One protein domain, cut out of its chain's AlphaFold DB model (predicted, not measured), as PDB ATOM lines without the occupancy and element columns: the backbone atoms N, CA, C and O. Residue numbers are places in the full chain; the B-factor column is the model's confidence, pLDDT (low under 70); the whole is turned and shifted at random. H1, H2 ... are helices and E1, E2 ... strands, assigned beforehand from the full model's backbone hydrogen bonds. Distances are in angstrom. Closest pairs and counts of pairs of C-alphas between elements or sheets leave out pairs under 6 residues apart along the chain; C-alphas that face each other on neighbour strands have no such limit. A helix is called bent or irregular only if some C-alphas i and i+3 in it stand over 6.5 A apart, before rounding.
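What this domain is: This is residues 7 to 117 of the 117 residues of an uncharacterized protein of Bacillus cereus (UniProt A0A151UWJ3). A long hairpin of E2 and E3, with the short E4 beside E3, makes a small antiparallel sheet; the kinked H1 and H2 meet towards one end of the longest axis, while H3 starts near the turn of the hairpin and runs away to the other end. The short E1 leads straight into H1. The printed part has 111 residues, with the named elements E1, H1, H2, E2, E3, E4 and H3 in that order, and its class is mixed, helices and strands. It is compact, with a radius of gyration of the C-alphas of 14.4 A and spans of 43 by 30 by 29 A.

Where its parts are: E1 is residues 16 to 18, with C-alpha 16 at (-30.444, -37.429, 23.893). H1 is residues 19 to 41, 24.9 A long, with a kink of 78 degrees near residue 26; it is irregular, C-alphas 25 and 28 being 8.1 A apart. H2 is residues 53 to 66, 18.0 A long, and only just irregular, C-alphas 59 and 62 being 6.7 A apart. E2 is residues 68 to 76, 20.9 A long, and E3 is residues 81 to 88, 22.4 A long. E4 is residues 93 to 95. H3 is residues 103 to 116, 20.3 A long, with C-alpha 116 at (-17.740, -36.830, 30.506).

How they stand to each other: E2, E3 and E4 form a meander, each strand the antiparallel neighbour of the one before, with E2 and E4 as edge strands. In the hairpin of E2 and E3, N 72 and O 85 are 2.8 A apart and N 83 and O 74 are 2.9 A apart, within hydrogen-bond range. In the hairpin of E3 and E4, N 86 and O 94 are 2.8 A apart, also within range. H3 is on the sheet and stands up from it; its closest C-alpha pair with E3 is Gly 82 and Phe 103, 4.5 A. The closest C-alphas of E1 and H3 are those of Leu 17 and Leu 110, 7.3 A apart. H1, with residues 28 to 31 alone, and H2, with residues 53 to 56 alone, only just touch, with 3 pairs of C-alphas within 8 A; the closest are those of Tyr 31 and Tyr 53, 6.4 A apart. Their lines are about perpendicular, at 85 degrees. H1 is not on the sheet, and H2 only just is not, with 4 pairs of C-alphas within 10 A. Every O i to N i+4 pair is within hydrogen-bond range in H3, against 14 of 19 in H1 and 8 of 10 in H2.

The domain as a whole: The two C-alphas farthest apart are those of Asp 44 and Tyr 116, at 45.3 A. The printed part has no cut. The link from H1 to H2, with 11 residues, is long. The mean pLDDT of the printed part is 81.9; it is under 70 at residues 11 to 14, 42 to 49 and 114 to 117.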
ATOM      1  N   VAL A   7     -32.220 -35.599  19.289       88.75
ATOM      2  CA  VAL A   7     -32.493 -36.989  18.934       88.75
ATOM      3  C   VAL A   7     -32.531 -37.814  20.205       88.75
ATOM      4  O   VAL A   7     -31.549 -37.848  20.950       88.75
ATOM      5  N   LYS A   8     -33.653 -38.494  20.441       89.38
ATOM      6  CA  LYS A   8     -33.818 -39.422  21.565       89.38
ATOM      7  C   LYS A   8     -33.513 -40.858  21.162       89.38
ATOM      8  O   LYS A   8     -33.766 -41.261  20.029       89.38
ATOM      9  N   PHE A   9     -33.045 -41.648  22.119       85.94
ATOM     10  CA  PHE A   9     -32.707 -43.054  21.915       85.94
ATOM     11  C   PHE A   9     -33.701 -43.954  22.675       85.94
ATOM     12  O   PHE A   9     -33.702 -43.967  23.904       85.94
ATOM     13  N   PRO A  10     -34.586 -44.703  21.991       75.00
ATOM     14  CA  PRO A  10     -35.495 -45.645  22.645       75.00
ATOM     15  C   PRO A  10     -34.741 -46.786  23.363       75.00
ATOM     16  O   PRO A  10     -33.649 -47.157  22.929       75.00
ATOM     17  N   PRO A  11     -35.321 -47.411  24.410       62.84
ATOM     18  CA  PRO A  11     -36.680 -47.206  24.921       62.84
ATOM     19  C   PRO A  11     -36.809 -46.075  25.956       62.84
ATOM     20  O   PRO A  11     -37.925 -45.768  26.366       62.84
ATOM     21  N   VAL A  12     -35.704 -45.448  26.377       52.72
ATOM     22  CA  VAL A  12     -35.684 -44.488  27.493       52.72
ATOM     23  C   VAL A  12     -35.369 -43.088  26.971       52.72
ATOM     24  O   VAL A  12     -34.232 -42.756  26.666       52.72
ATOM     25  N   GLY A  13     -36.395 -42.242  26.887       54.81
ATOM     26  CA  GLY A  13     -36.288 -40.863  26.400       54.81
ATOM     27  C   GLY A  13     -35.549 -39.879  27.320       54.81
ATOM     28  O   GLY A  13     -35.729 -38.676  27.137       54.81
ATOM     29  N   GLU A  14     -34.778 -40.362  28.299       61.44
ATOM     30  CA  GLU A  14     -33.912 -39.530  29.149       61.44
ATOM     31  C   GLU A  14     -32.599 -39.176  28.438       61.44
ATOM     32  O   GLU A  14     -32.054 -38.092  28.638       61.44
ATOM     33  N   GLU A  15     -32.125 -40.042  27.540       78.44
ATOM     34  CA  GLU A  15     -30.862 -39.855  26.833       78.44
ATOM     35  C   GLU A  15     -31.076 -39.228  25.446       78.44
ATOM     36  O   GLU A  15     -31.880 -39.698  24.632       78.44
ATOM     37  N   SER A  16     -30.350 -38.139  25.169       86.00
ATOM     38  CA  SER A  16     -30.444 -37.429  23.893       86.00
ATOM     39  C   SER A  16     -29.137 -36.773  23.448       86.00
ATOM     40  O   SER A  16     -28.277 -36.385  24.252       86.00
ATOM     41  N   LEU A  17     -29.004 -36.621  22.130       87.25
ATOM     42  CA  LEU A  17     -27.934 -35.867  21.483       87.25
ATOM     43  C   LEU A  17     -28.527 -34.726  20.648       87.25
ATOM     44  O   LEU A  17     -29.584 -34.923  20.045       87.25
ATOM     45  N   PRO A  18     -27.869 -33.554  20.582       89.12
ATOM     46  CA  PRO A  18     -28.274 -32.503  19.658       89.12
ATOM     47  C   PRO A  18     -28.271 -33.032  18.223       89.12
ATOM     48  O   PRO A  18     -27.322 -33.701  17.816       89.12
ATOM     49  N   PHE A  19     -29.293 -32.710  17.435       89.38
ATOM     50  CA  PHE A  19     -29.345 -33.091  16.024       89.38
ATOM     51  C   PHE A  19     -28.163 -32.499  15.241       89.38
ATOM     52  O   PHE A  19     -27.641 -33.139  14.334       89.38
ATOM     53  N   GLN A  20     -27.667 -31.328  15.662       89.12
ATOM     54  CA  GLN A  20     -26.462 -30.715  15.100       89.12
ATOM     55  C   GLN A  20     -25.244 -31.655  15.139       89.12
ATOM     56  O   GLN A  20     -24.512 -31.713  14.162       89.12
ATOM     57  N   PHE A  21     -25.087 -32.481  16.180       87.25
ATOM     58  CA  PHE A  21     -24.005 -33.473  16.236       87.25
ATOM     59  C   PHE A  21     -24.079 -34.480  15.078       87.25
ATOM     60  O   PHE A  21     -23.058 -34.884  14.531       87.25
ATOM     61  N   PHE A  22     -25.288 -34.876  14.668       87.56
ATOM     62  CA  PHE A  22     -25.466 -35.764  13.519       87.56
ATOM     63  C   PHE A  22     -25.144 -35.051  12.210       87.56
ATOM     64  O   PHE A  22     -24.568 -35.665  11.322       87.56
ATOM     65  N   LEU A  23     -25.465 -33.762  12.092       89.44
ATOM     66  CA  LEU A  23     -25.098 -32.971  10.917       89.44
ATOM     67  C   LEU A  23     -23.586 -32.792  10.795       89.44
ATOM     68  O   LEU A  23     -23.060 -32.873   9.690       89.44
ATOM     69  N   ASP A  24     -22.889 -32.610  11.912       88.81
ATOM     70  CA  ASP A  24     -21.437 -32.428  11.918       88.81
ATOM     71  C   ASP A  24     -20.689 -33.711  11.508       88.81
ATOM     72  O   ASP A  24     -19.599 -33.642  10.946       88.81
ATOM     73  N   VAL A  25     -21.273 -34.887  11.778       87.19
ATOM     74  CA  VAL A  25     -20.659 -36.195  11.481       87.19
ATOM     75  C   VAL A  25     -21.146 -36.788  10.152       87.19
ATOM     76  O   VAL A  25     -20.372 -37.426   9.445       87.19
ATOM     77  N   GLU A  26     -22.423 -36.609   9.807       88.56
ATOM     78  CA  GLU A  26     -23.096 -37.304   8.695       88.56
ATOM     79  C   GLU A  26     -23.791 -36.371   7.701       88.56
ATOM     80  O   GLU A  26     -24.368 -36.851   6.723       88.56
ATOM     81  N   GLY A  27     -23.774 -35.059   7.933       89.75
ATOM     82  CA  GLY A  27     -24.529 -34.087   7.144       89.75
ATOM     83  C   GLY A  27     -24.267 -34.178   5.642       89.75
ATOM     84  O   GLY A  27     -25.211 -34.215   4.851       89.75
ATOM     85  N   ASP A  28     -23.003 -34.339   5.247       90.31
ATOM     86  CA  ASP A  28     -22.627 -34.533   3.844       90.31
ATOM     87  C   ASP A  28     -23.239 -35.815   3.266       90.31
ATOM     88  O   ASP A  28     -23.816 -35.801   2.179       90.31
ATOM     89  N   ARG A  29     -23.205 -36.927   4.015       89.44
ATOM     90  CA  ARG A  29     -23.840 -38.185   3.588       89.44
ATOM     91  C   ARG A  29     -25.354 -38.028   3.469       89.44
ATOM     92  O   ARG A  29     -25.960 -38.621   2.574       89.44
ATOM     93  N   PHE A  30     -25.969 -37.232   4.339       90.50
ATOM     94  CA  PHE A  30     -27.397 -36.928   4.264       90.50
ATOM     95  C   PHE A  30     -27.741 -36.189   2.986       90.50
ATOM     96  O   PHE A  30     -28.692 -36.561   2.291       90.50
ATOM     97  N   TYR A  31     -26.919 -35.213   2.630       90.31
ATOM     98  CA  TYR A  31     -27.096 -34.461   1.410       90.31
ATOM     99  C   TYR A  31     -26.843 -35.291   0.143       90.31
ATOM    100  O   TYR A  31     -27.635 -35.229  -0.800       90.31
ATOM    101  N   GLU A  32     -25.807 -36.134   0.122       88.94
ATOM    102  CA  GLU A  32     -25.562 -37.050  -1.000       88.94
ATOM    103  C   GLU A  32     -26.710 -38.049  -1.189       88.94
ATOM    104  O   GLU A  32     -27.206 -38.231  -2.301       88.94
ATOM    105  N   CYS A  33     -27.209 -38.639  -0.101       87.50
ATOM    106  CA  CYS A  33     -28.348 -39.552  -0.158       87.50
ATOM    107  C   CYS A  33     -29.628 -38.845  -0.637       87.50
ATOM    108  O   CYS A  33     -30.392 -39.409  -1.424       87.50
ATOM    109  N   TYR A  34     -29.841 -37.587  -0.233       84.62
ATOM    110  CA  TYR A  34     -30.922 -36.758  -0.767       84.62
ATOM    111  C   TYR A  34     -30.823 -36.592  -2.292       84.62
ATOM    112  O   TYR A  34     -31.819 -36.789  -2.995       84.62
ATOM    113  N   LYS A  35     -29.629 -36.274  -2.809       85.56
ATOM    114  CA  LYS A  35     -29.397 -36.090  -4.250       85.56
ATOM    115  C   LYS A  35     -29.598 -37.376  -5.048       85.56
ATOM    116  O   LYS A  35     -30.202 -37.319  -6.121       85.56
ATOM    117  N   GLU A  36     -29.098 -38.498  -4.535       85.19
ATOM    118  CA  GLU A  36     -29.071 -39.768  -5.259       85.19
ATOM    119  C   GLU A  36     -30.357 -40.575  -5.138       85.19
ATOM    120  O   GLU A  36     -30.864 -41.057  -6.144       85.19
ATOM    121  N   GLU A  37     -30.892 -40.747  -3.937       79.38
ATOM    122  CA  GLU A  37     -31.987 -41.688  -3.697       79.38
ATOM    123  C   GLU A  37     -33.310 -40.944  -3.564       79.38
ATOM    124  O   GLU A  37     -34.246 -41.142  -4.341       79.38
ATOM    125  N   TYR A  38     -33.391 -40.014  -2.616       74.56
ATOM    126  CA  TYR A  38     -34.675 -39.419  -2.255       74.56
ATOM    127  C   TYR A  38     -35.244 -38.512  -3.343       74.56
ATOM    128  O   TYR A  38     -36.450 -38.536  -3.587       74.56
ATOM    129  N   LYS A  39     -34.401 -37.789  -4.082       73.88
ATOM    130  CA  LYS A  39     -34.848 -37.019  -5.246       73.88
ATOM    131  C   LYS A  39     -35.453 -37.894  -6.351       73.88
ATOM    132  O   LYS A  39     -36.372 -37.435  -7.024       73.88
ATOM    133  N   LYS A  40     -34.960 -39.123  -6.554       76.31
ATOM    134  CA  LYS A  40     -35.481 -40.035  -7.591       76.31
ATOM    135  C   LYS A  40     -36.899 -40.498  -7.256       76.31
ATOM    136  O   LYS A  40     -37.751 -40.516  -8.139       76.31
ATOM    137  N   TYR A  41     -37.159 -40.834  -5.993       70.31
ATOM    138  CA  TYR A  41     -38.445 -41.405  -5.569       70.31
ATOM    139  C   TYR A  41     -39.474 -40.378  -5.100       70.31
ATOM    140  O   TYR A  41     -40.665 -40.669  -5.095       70.31
ATOM    141  N   LEU A  42     -39.033 -39.192  -4.684       67.69
ATOM    142  CA  LEU A  42     -39.889 -38.216  -4.011       67.69
ATOM    143  C   LEU A  42     -39.956 -36.880  -4.768       67.69
ATOM    144  O   LEU A  42     -40.304 -35.852  -4.190       67.69
ATOM    145  N   PHE A  43     -39.651 -36.894  -6.070       63.31
ATOM    146  CA  PHE A  43     -39.662 -35.718  -6.950       63.31
ATOM    147  C   PHE A  43     -40.978 -34.925  -6.902       63.31
ATOM    148  O   PHE A  43     -40.949 -33.698  -6.952       63.31
ATOM    149  N   ASP A  44     -42.116 -35.612  -6.767       61.88
ATOM    150  CA  ASP A  44     -43.441 -34.979  -6.703       61.88
ATOM    151  C   ASP A  44     -43.750 -34.353  -5.330       61.88
ATOM    152  O   ASP A  44     -44.626 -33.497  -5.226       61.88
ATOM    153  N   TYR A  45     -43.035 -34.765  -4.278       59.94
ATOM    154  CA  TYR A  45     -43.293 -34.363  -2.890       59.94
ATOM    155  C   TYR A  45     -42.280 -33.358  -2.344       59.94
ATOM    156  O   TYR A  45     -42.584 -32.672  -1.370       59.94
ATOM    157  N   PHE A  46     -41.097 -33.240  -2.953       63.56
ATOM    158  CA  PHE A  46     -40.064 -32.323  -2.480       63.56
ATOM    159  C   PHE A  46     -39.743 -31.231  -3.494       63.56
ATOM    160  O   PHE A  46     -39.624 -31.505  -4.690       63.56
ATOM    161  N   PRO A  47     -39.567 -29.979  -3.030       56.38
ATOM    162  CA  PRO A  47     -39.271 -28.861  -3.906       56.38
ATOM    163  C   PRO A  47     -38.033 -29.134  -4.766       56.38
ATOM    164  O   PRO A  47     -37.036 -29.721  -4.335       56.38
ATOM    165  N   LYS A  48     -38.138 -28.690  -6.018       60.38
ATOM    166  CA  LYS A  48     -37.139 -28.842  -7.072       60.38
ATOM    167  C   LYS A  48     -35.786 -28.253  -6.642       60.38
ATOM    168  O   LYS A  48     -35.615 -27.044  -6.630       60.38
ATOM    169  N   TYR A  49     -34.833 -29.162  -6.424       65.69
ATOM    170  CA  TYR A  49     -33.376 -28.976  -6.364       65.69
ATOM    171  C   TYR A  49     -32.852 -28.099  -5.217       65.69
ATOM    172  O   TYR A  49     -32.740 -26.881  -5.325       65.69
ATOM    173  N   GLN A  50     -32.389 -28.763  -4.160       75.31
ATOM    174  CA  GLN A  50     -31.432 -28.177  -3.226       75.31
ATOM    175  C   GLN A  50     -30.023 -28.383  -3.785       75.31
ATOM    176  O   GLN A  50     -29.492 -29.484  -3.719       75.31
ATOM    177  N   GLU A  51     -29.475 -27.360  -4.447       77.12
ATOM    178  CA  GLU A  51     -28.191 -27.448  -5.174       77.12
ATOM    179  C   GLU A  51     -26.960 -27.350  -4.270       77.12
ATOM    180  O   GLU A  51     -25.872 -27.789  -4.650       77.12
ATOM    181  N   THR A  52     -27.125 -26.790  -3.074       89.81
ATOM    182  CA  THR A  52     -26.066 -26.684  -2.068       89.81
ATOM    183  C   THR A  52     -26.511 -27.333  -0.768       89.81
ATOM    184  O   THR A  52     -27.711 -27.506  -0.530       89.81
ATOM    185  N   TYR A  53     -25.539 -27.675   0.076       90.62
ATOM    186  CA  TYR A  53     -25.808 -28.239   1.392       90.62
ATOM    187  C   TYR A  53     -26.642 -27.280   2.249       90.62
ATOM    188  O   TYR A  53     -27.619 -27.689   2.865       90.62
ATOM    189  N   GLU A  54     -26.344 -25.984   2.200       90.94
ATOM    190  CA  GLU A  54     -27.073 -24.941   2.928       90.94
ATOM    191  C   GLU A  54     -28.530 -24.866   2.469       90.94
ATOM    192  O   GLU A  54     -29.440 -24.918   3.294       90.94
ATOM    193  N   LYS A  55     -28.768 -24.851   1.150       89.00
ATOM    194  CA  LYS A  55     -30.129 -24.892   0.597       89.00
ATOM    195  C   LYS A  55     -30.858 -26.172   1.016       89.00
ATOM    196  O   LYS A  55     -32.045 -26.120   1.327       89.00
ATOM    197  N   TYR A  56     -30.158 -27.307   1.062       89.00
ATOM    198  CA  TYR A  56     -30.711 -28.575   1.540       89.00
ATOM    199  C   TYR A  56     -31.128 -28.499   3.006       89.00
ATOM    200  O   TYR A  56     -32.242 -28.903   3.346       89.00
ATOM    201  N   LEU A  57     -30.283 -27.928   3.860       90.12
ATOM    202  CA  LEU A  57     -30.610 -27.734   5.264       90.12
ATOM    203  C   LEU A  57     -31.816 -26.804   5.437       90.12
ATOM    204  O   LEU A  57     -32.763 -27.164   6.130       90.12
ATOM    205  N   GLU A  58     -31.800 -25.638   4.792       88.38
ATOM    206  CA  GLU A  58     -32.791 -24.574   4.992       88.38
ATOM    207  C   GLU A  58     -34.159 -24.893   4.390       88.38
ATOM    208  O   GLU A  58     -35.183 -24.646   5.020       88.38
ATOM    209  N   ASN A  59     -34.193 -25.444   3.176       85.75
ATOM    210  CA  ASN A  59     -35.434 -25.568   2.410       85.75
ATOM    211  C   ASN A  59     -35.998 -26.995   2.386       85.75
ATOM    212  O   ASN A  59     -37.111 -27.196   1.898       85.75
ATOM    213  N   PHE A  60     -35.239 -27.993   2.848       84.44
ATOM    214  CA  PHE A  60     -35.696 -29.383   2.916       84.44
ATOM    215  C   PHE A  60     -35.620 -29.928   4.337       84.44
ATOM    216  O   PHE A  60     -36.651 -30.280   4.906       84.44
ATOM    217  N   LEU A  61     -34.422 -29.995   4.920       88.12
ATOM    218  CA  LEU A  61     -34.226 -30.759   6.148       88.12
ATOM    219  C   LEU A  61     -34.901 -30.082   7.338       88.12
ATOM    220  O   LEU A  61     -35.642 -30.731   8.069       88.12
ATOM    221  N   LEU A  62     -34.678 -28.780   7.517       88.44
ATOM    222  CA  LEU A  62     -35.253 -28.025   8.625       88.44
ATOM    223  C   LEU A  62     -36.793 -28.019   8.568       88.44
ATOM    224  O   LEU A  62     -37.391 -28.428   9.563       88.44
ATOM    225  N   PRO A  63     -37.453 -27.675   7.440       86.38
ATOM    226  CA  PRO A  63     -38.907 -27.770   7.341       86.38
ATOM    227  C   PRO A  63     -39.428 -29.188   7.595       86.38
ATOM    228  O   PRO A  63     -40.398 -29.359   8.325       86.38
ATOM    229  N   HIS A  64     -38.753 -30.218   7.065       85.81
ATOM    230  CA  HIS A  64     -39.174 -31.605   7.266       85.81
ATOM    231  C   HIS A  64     -39.127 -32.026   8.740       85.81
ATOM    232  O   HIS A  64     -40.026 -32.715   9.215       85.81
ATOM    233  N   LEU A  65     -38.089 -31.621   9.478       87.81
ATOM    234  CA  LEU A  65     -37.975 -31.957  10.897       87.81
ATOM    235  C   LEU A  65     -38.914 -31.129  11.785       87.81
ATOM    236  O   LEU A  65     -39.313 -31.623  12.835       87.81
ATOM    237  N   GLN A  66     -39.309 -29.920  11.371       86.44
ATOM    238  CA  GLN A  66     -40.266 -29.074  12.106       86.44
ATOM    239  C   GLN A  66     -41.677 -29.680  12.197       86.44
ATOM    240  O   GLN A  66     -42.406 -29.416  13.160       86.44
ATOM    241  N   ASP A  67     -42.052 -30.534  11.240       86.69
ATOM    242  CA  ASP A  67     -43.321 -31.270  11.271       86.69
ATOM    243  C   ASP A  67     -43.388 -32.292  12.422       86.69
ATOM    244  O   ASP A  67     -44.469 -32.774  12.784       86.69
ATOM    245  N   PHE A  68     -42.243 -32.602  13.036       89.19
ATOM    246  CA  PHE A  68     -42.137 -33.519  14.159       89.19
ATOM    247  C   PHE A  68     -41.895 -32.776  15.469       89.19
ATOM    248  O   PHE A  68     -41.044 -31.900  15.593       89.19
ATOM    249  N   LYS A  69     -42.625 -33.194  16.501       89.44
ATOM    250  CA  LYS A  69     -42.400 -32.759  17.878       89.44
ATOM    251  C   LYS A  69     -41.165 -33.428  18.486       89.44
ATOM    252  O   LYS A  69     -40.537 -32.873  19.385       89.44
ATOM    253  N   GLU A  70     -40.859 -34.647  18.059       90.00
ATOM    254  CA  GLU A  70     -39.751 -35.436  18.589       90.00
ATOM    255  C   GLU A  70     -39.146 -36.300  17.489       90.00
ATOM    256  O   GLU A  70     -39.872 -36.952  16.741       90.00
ATOM    257  N   ILE A  71     -37.816 -36.334  17.432       91.38
ATOM    258  CA  ILE A  71     -37.061 -37.235  16.568       91.38
ATOM    259  C   ILE A  71     -36.389 -38.288  17.444       91.38
ATOM    260  O   ILE A  71     -35.753 -37.982  18.456       91.38
ATOM    261  N   ARG A  72     -36.530 -39.548  17.051       90.44
ATOM    262  CA  ARG A  72     -35.929 -40.704  17.706       90.44
ATOM    263  C   ARG A  72     -35.016 -41.431  16.739       90.44
ATOM    264  O   ARG A  72     -35.322 -41.536  15.551       90.44
ATOM    265  N   LEU A  73     -33.948 -41.996  17.277       89.56
ATOM    266  CA  LEU A  73     -33.091 -42.931  16.570       89.56
ATOM    267  C   LEU A  73     -33.233 -44.318  17.202       89.56
ATOM    268  O   LEU A  73     -32.696 -44.582  18.275       89.56
ATOM    269  N   GLY A  74     -34.006 -45.180  16.546       86.94
ATOM    270  CA  GLY A  74     -34.184 -46.585  16.906       86.94
ATOM    271  C   GLY A  74     -33.129 -47.492  16.271       86.94
ATOM    272  O   GLY A  74     -32.290 -47.037  15.496       86.94
ATOM    273  N   TYR A  75     -33.201 -48.788  16.582       87.38
ATOM    274  CA  TYR A  75     -32.275 -49.808  16.089       87.38
ATOM    275  C   TYR A  75     -33.009 -50.916  15.346       87.38
ATOM    276  O   TYR A  75     -33.877 -51.582  15.912       87.38
ATOM    277  N   ASP A  76     -32.609 -51.134  14.101       85.25
ATOM    278  CA  ASP A  76     -32.942 -52.320  13.336       85.25
ATOM    279  C   ASP A  76     -31.890 -53.401  13.578       85.25
ATOM    280  O   ASP A  76     -30.783 -53.354  13.041       85.25
ATOM    281  N   SER A  77     -32.248 -54.396  14.386       84.00
ATOM    282  CA  SER A  77     -31.353 -55.502  14.715       84.00
ATOM    283  C   SER A  77     -31.093 -56.463  13.560       84.00
ATOM    284  O   SER A  77     -30.144 -57.240  13.640       84.00
ATOM    285  N   TRP A  78     -31.910 -56.427  12.507       85.19
ATOM    286  CA  TRP A  78     -31.774 -57.322  11.362       85.19
ATOM    287  C   TRP A  78     -30.720 -56.798  10.393       85.19
ATOM    288  O   TRP A  78     -29.946 -57.583   9.851       85.19
ATOM    289  N   ASN A  79     -30.671 -55.475  10.219       83.56
ATOM    290  CA  ASN A  79     -29.731 -54.810   9.317       83.56
ATOM    291  C   ASN A  79     -28.540 -54.155  10.038       83.56
ATOM    292  O   ASN A  79     -27.622 -53.689   9.375       83.56
ATOM    293  N   ASP A  80     -28.525 -54.153  11.374       82.56
ATOM    294  CA  ASP A  80     -27.525 -53.462  12.205       82.56
ATOM    295  C   ASP A  80     -27.484 -51.938  11.949       82.56
ATOM    296  O   ASP A  80     -26.432 -51.298  11.945       82.56
ATOM    297  N   GLU A  81     -28.659 -51.342  11.733       86.81
ATOM    298  CA  GLU A  81     -28.814 -49.958  11.275       86.81
ATOM    299  C   GLU A  81     -29.665 -49.120  12.232       86.81
ATOM    300  O   GLU A  81     -30.586 -49.599  12.891       86.81
ATOM    301  N   GLY A  82     -29.361 -47.828  12.300       87.25
ATOM    302  CA  GLY A  82     -30.166 -46.837  12.996       87.25
ATOM    303  C   GLY A  82     -31.315 -46.367  12.110       87.25
ATOM    304  O   GLY A  82     -31.083 -45.958  10.968       87.25
ATOM    305  N   ILE A  83     -32.538 -46.401  12.641       88.50
ATOM    306  CA  ILE A  83     -33.752 -45.958  11.944       88.50
ATOM    307  C   ILE A  83     -34.307 -44.705  12.609       88.50
ATOM    308  O   ILE A  83     -34.507 -44.662  13.824       88.50
ATOM    309  N   TRP A  84     -34.622 -43.708  11.789       90.25
ATOM    310  CA  TRP A  84     -35.236 -42.465  12.231       90.25
ATOM    311  C   TRP A  84     -36.751 -42.597  12.365       90.25
ATOM    312  O   TRP A  84     -37.451 -42.958  11.416       90.25
ATOM    313  N   ILE A  85     -37.261 -42.259  13.546       90.81
ATOM    314  CA  ILE A  85     -38.689 -42.277  13.865       90.81
ATOM    315  C   ILE A  85     -39.078 -40.886  14.353       90.81
ATOM    316  O   ILE A  85     -38.494 -40.364  15.298       90.81
ATOM    317  N   GLY A  86     -40.060 -40.283  13.699       90.69
ATOM    318  CA  GLY A  86     -40.595 -38.976  14.036       90.69
ATOM    319  C   GLY A  86     -41.929 -39.132  14.745       90.69
ATOM    320  O   GLY A  86     -42.777 -39.920  14.325       90.69
ATOM    321  N   ILE A  87     -42.126 -38.375  15.815       91.31
ATOM    322  CA  ILE A  87     -43.417 -38.241  16.483       91.31
ATOM    323  C   ILE A  87     -43.997 -36.906  16.053       91.31
ATOM    324  O   ILE A  87     -43.434 -35.855  16.368       91.31
ATOM    325  N   ASP A  88     -45.101 -36.937  15.314       89.94
ATOM    326  CA  ASP A  88     -45.763 -35.711  14.878       89.94
ATOM    327  C   ASP A  88     -46.452 -34.987  16.052       89.94
ATOM    328  O   ASP A  88     -46.559 -35.491  17.179       89.94
ATOM    329  N   HIS A  89     -46.940 -33.773  15.801       86.75
ATOM    330  CA  HIS A  89     -47.644 -32.970  16.812       86.75
ATOM    331  C   HIS A  89     -48.938 -33.627  17.332       86.75
ATOM    332  O   HIS A  89     -49.377 -33.322  18.442       86.75
ATOM    333  N   ASN A  90     -49.494 -34.591  16.590       90.56
ATOM    334  CA  ASN A  90     -50.654 -35.400  16.973       90.56
ATOM    335  C   ASN A  90     -50.264 -36.696  17.710       90.56
ATOM    336  O   ASN A  90     -51.124 -37.537  17.966       90.56
ATOM    337  N   ARG A  91     -48.985 -36.851  18.085       85.62
ATOM    338  CA  ARG A  91     -48.409 -38.030  18.757       85.62
ATOM    339  C   ARG A  91     -48.449 -39.314  17.927       85.62
ATOM    340  O   ARG A  91     -48.366 -40.400  18.496       85.62
ATOM    341  N   SER A  92     -48.566 -39.208  16.606       89.38
ATOM    342  CA  SER A  92     -48.466 -40.367  15.720       89.38
ATOM    343  C   SER A  92     -47.009 -40.617  15.348       89.38
ATOM    344  O   SER A  92     -46.274 -39.680  15.028       89.38
ATOM    345  N   GLU A  93     -46.598 -41.881  15.378       88.50
ATOM    346  CA  GLU A  93     -45.270 -42.290  14.926       88.50
ATOM    347  C   GLU A  93     -45.252 -42.384  13.400       88.50
ATOM    348  O   GLU A  93     -46.146 -42.973  12.786       88.50
ATOM    349  N   ARG A  94     -44.228 -41.803  12.778       85.69
ATOM    350  CA  ARG A  94     -43.985 -41.889  11.338       85.69
ATOM    351  C   ARG A  94     -42.501 -42.118  11.088       85.69
ATOM    352  O   ARG A  94     -41.656 -41.667  11.856       85.69
ATOM    353  N   GLY A  95     -42.177 -42.800   9.995       82.81
ATOM    354  CA  GLY A  95     -40.795 -42.842   9.521       82.81
ATOM    355  C   GLY A  95     -40.344 -41.443   9.102       82.81
ATOM    356  O   GLY A  95     -41.098 -40.734   8.433       82.81
ATOM    357  N   VAL A  96     -39.130 -41.051   9.491       84.75
ATOM    358  CA  VAL A  96     -38.500 -39.822   8.983       84.75
ATOM    359  C   VAL A  96     -37.668 -40.191   7.766       84.75
ATOM    360  O   VAL A  96     -36.939 -41.185   7.783       84.75
ATOM    361  N   VAL A  97     -37.760 -39.389   6.710       79.19
ATOM    362  CA  VAL A  97     -36.998 -39.607   5.478       79.19
ATOM    363  C   VAL A  97     -35.588 -39.048   5.670       79.19
ATOM    364  O   VAL A  97     -35.245 -37.969   5.196       79.19
ATOM    365  N   LEU A  98     -34.782 -39.792   6.421       85.56
ATOM    366  CA  LEU A  98     -33.372 -39.521   6.673       85.56
ATOM    367  C   LEU A  98     -32.548 -40.771   6.366       85.56
ATOM    368  O   LEU A  98     -33.041 -41.889   6.559       85.56
ATOM    369  N   PRO A  99     -31.286 -40.616   5.940       87.06
ATOM    370  CA  PRO A  99     -30.441 -41.766   5.692       87.06
ATOM    371  C   PRO A  99     -30.223 -42.553   6.971       87.06
ATOM    372  O   PRO A  99     -30.066 -42.000   8.064       87.06
ATOM    373  N   LYS A 100     -30.150 -43.866   6.806       86.81
ATOM    374  CA  LYS A 100     -29.800 -44.770   7.891       86.81
ATOM    375  C   LYS A 100     -28.397 -44.467   8.398       86.81
ATOM    376  O   LYS A 100     -27.503 -44.102   7.631       86.81
ATOM    377  N   VAL A 101     -28.202 -44.643   9.698       85.50
ATOM    378  CA  VAL A 101     -26.937 -44.328  10.370       85.50
ATOM    379  C   VAL A 101     -26.393 -45.532  11.132       85.50
ATOM    380  O   VAL A 101     -27.142 -46.437  11.479       85.50
ATOM    381  N   ASN A 102     -25.087 -45.575  11.404       85.44
ATOM    382  CA  ASN A 102     -24.487 -46.680  12.161       85.44
ATOM    383  C   ASN A 102     -24.887 -46.615  13.645       85.44
ATOM    384  O   ASN A 102     -24.292 -45.869  14.421       85.44
ATOM    385  N   PHE A 103     -25.863 -47.423  14.064       80.88
ATOM    386  CA  PHE A 103     -26.423 -47.349  15.417       80.88
ATOM    387  C   PHE A 103     -25.393 -47.607  16.532       80.88
ATOM    388  O   PHE A 103     -25.424 -46.950  17.574       80.88
ATOM    389  N   LYS A 104     -24.444 -48.527  16.315       80.69
ATOM    390  CA  LYS A 104     -23.406 -48.863  17.305       80.69
ATOM    391  C   LYS A 104     -22.482 -47.685  17.591       80.69
ATOM    392  O   LYS A 104     -22.159 -47.445  18.753       80.69
ATOM    393  N   PHE A 105     -22.095 -46.942  16.554       83.19
ATOM    394  CA  PHE A 105     -21.293 -45.729  16.708       83.19
ATOM    395  C   PHE A 105     -22.014 -44.697  17.588       83.19
ATOM    396  O   PHE A 105     -21.434 -44.225  18.565       83.19
ATOM    397  N   TYR A 106     -23.295 -44.416  17.326       81.12
ATOM    398  CA  TYR A 106     -24.054 -43.428  18.109       81.12
ATOM    399  C   TYR A 106     -24.308 -43.867  19.548       81.12
ATOM    400  O   TYR A 106     -24.233 -43.040  20.454       81.12
ATOM    401  N   LYS A 107     -24.523 -45.165  19.789       77.75
ATOM    402  CA  LYS A 107     -24.579 -45.706  21.154       77.75
ATOM    403  C   LYS A 107     -23.255 -45.493  21.898       77.75
ATOM    404  O   LYS A 107     -23.262 -45.159  23.080       77.75
ATOM    405  N   GLY A 108     -22.124 -45.658  21.210       79.25
ATOM    406  CA  GLY A 108     -20.801 -45.347  21.753       79.25
ATOM    407  C   GLY A 108     -20.615 -43.856  22.051       79.25
ATOM    408  O   GLY A 108     -20.146 -43.507  23.130       79.25
ATOM    409  N   ALA A 109     -21.037 -42.978  21.136       76.88
ATOM    410  CA  ALA A 109     -20.983 -41.526  21.324       76.88
ATOM    411  C   ALA A 109     -21.836 -41.066  22.519       76.88
ATOM    412  O   ALA A 109     -21.403 -40.226  23.308       76.88
ATOM    413  N   LEU A 110     -23.015 -41.664  22.696       78.31
ATOM    414  CA  LEU A 110     -23.892 -41.415  23.836       78.31
ATOM    415  C   LEU A 110     -23.247 -41.857  25.158       78.31
ATOM    416  O   LEU A 110     -23.190 -41.078  26.108       78.31
ATOM    417  N   ALA A 111     -22.670 -43.063  25.190       75.00
ATOM    418  CA  ALA A 111     -21.943 -43.562  26.356       75.00
ATOM    419  C   ALA A 111     -20.743 -42.670  26.723       75.00
ATOM    420  O   ALA A 111     -20.510 -42.404  27.900       75.00
ATOM    421  N   TYR A 112     -20.007 -42.169  25.726       70.88
ATOM    422  CA  TYR A 112     -18.890 -41.246  25.940       70.88
ATOM    423  C   TYR A 112     -19.352 -39.897  26.505       70.88
ATOM    424  O   TYR A 112     -18.771 -39.421  27.480       70.88
ATOM    425  N   LYS A 113     -20.418 -39.304  25.947       72.69
ATOM    426  CA  LYS A 113     -21.013 -38.062  26.470       72.69
ATOM    427  C   LYS A 113     -21.420 -38.220  27.935       72.69
ATOM    428  O   LYS A 113     -21.062 -37.374  28.749       72.69
ATOM    429  N   ASN A 114     -22.115 -39.307  28.273       67.69
ATOM    430  CA  ASN A 114     -22.565 -39.570  29.642       67.69
ATOM    431  C   ASN A 114     -21.398 -39.779  30.621       67.69
ATOM    432  O   ASN A 114     -21.553 -39.514  31.804       67.69
ATOM    433  N   TRP A 115     -20.236 -40.243  30.151       66.00
ATOM    434  CA  TRP A 115     -19.053 -40.422  30.998       66.00
ATOM    435  C   TRP A 115     -18.301 -39.115  31.289       66.00
ATOM    436  O   TRP A 115     -17.655 -38.994  32.326       66.00
ATOM    437  N   TYR A 116     -18.377 -38.147  30.376       52.88
ATOM    438  CA  TYR A 116     -17.740 -36.830  30.506       52.88
ATOM    439  C   TYR A 116     -18.627 -35.763  31.168       52.88
ATOM    440  O   TYR A 116     -18.166 -34.635  31.351       52.88
ATOM    441  N   SER A 117     -19.878 -36.104  31.491       53.66
ATOM    442  CA  SER A 117     -20.863 -35.229  32.148       53.66
ATOM    443  C   SER A 117     -20.906 -35.489  33.650       53.66
ATOM    444  O   SER A 117     -21.072 -34.506  34.403       53.66
TER     445      SER A 117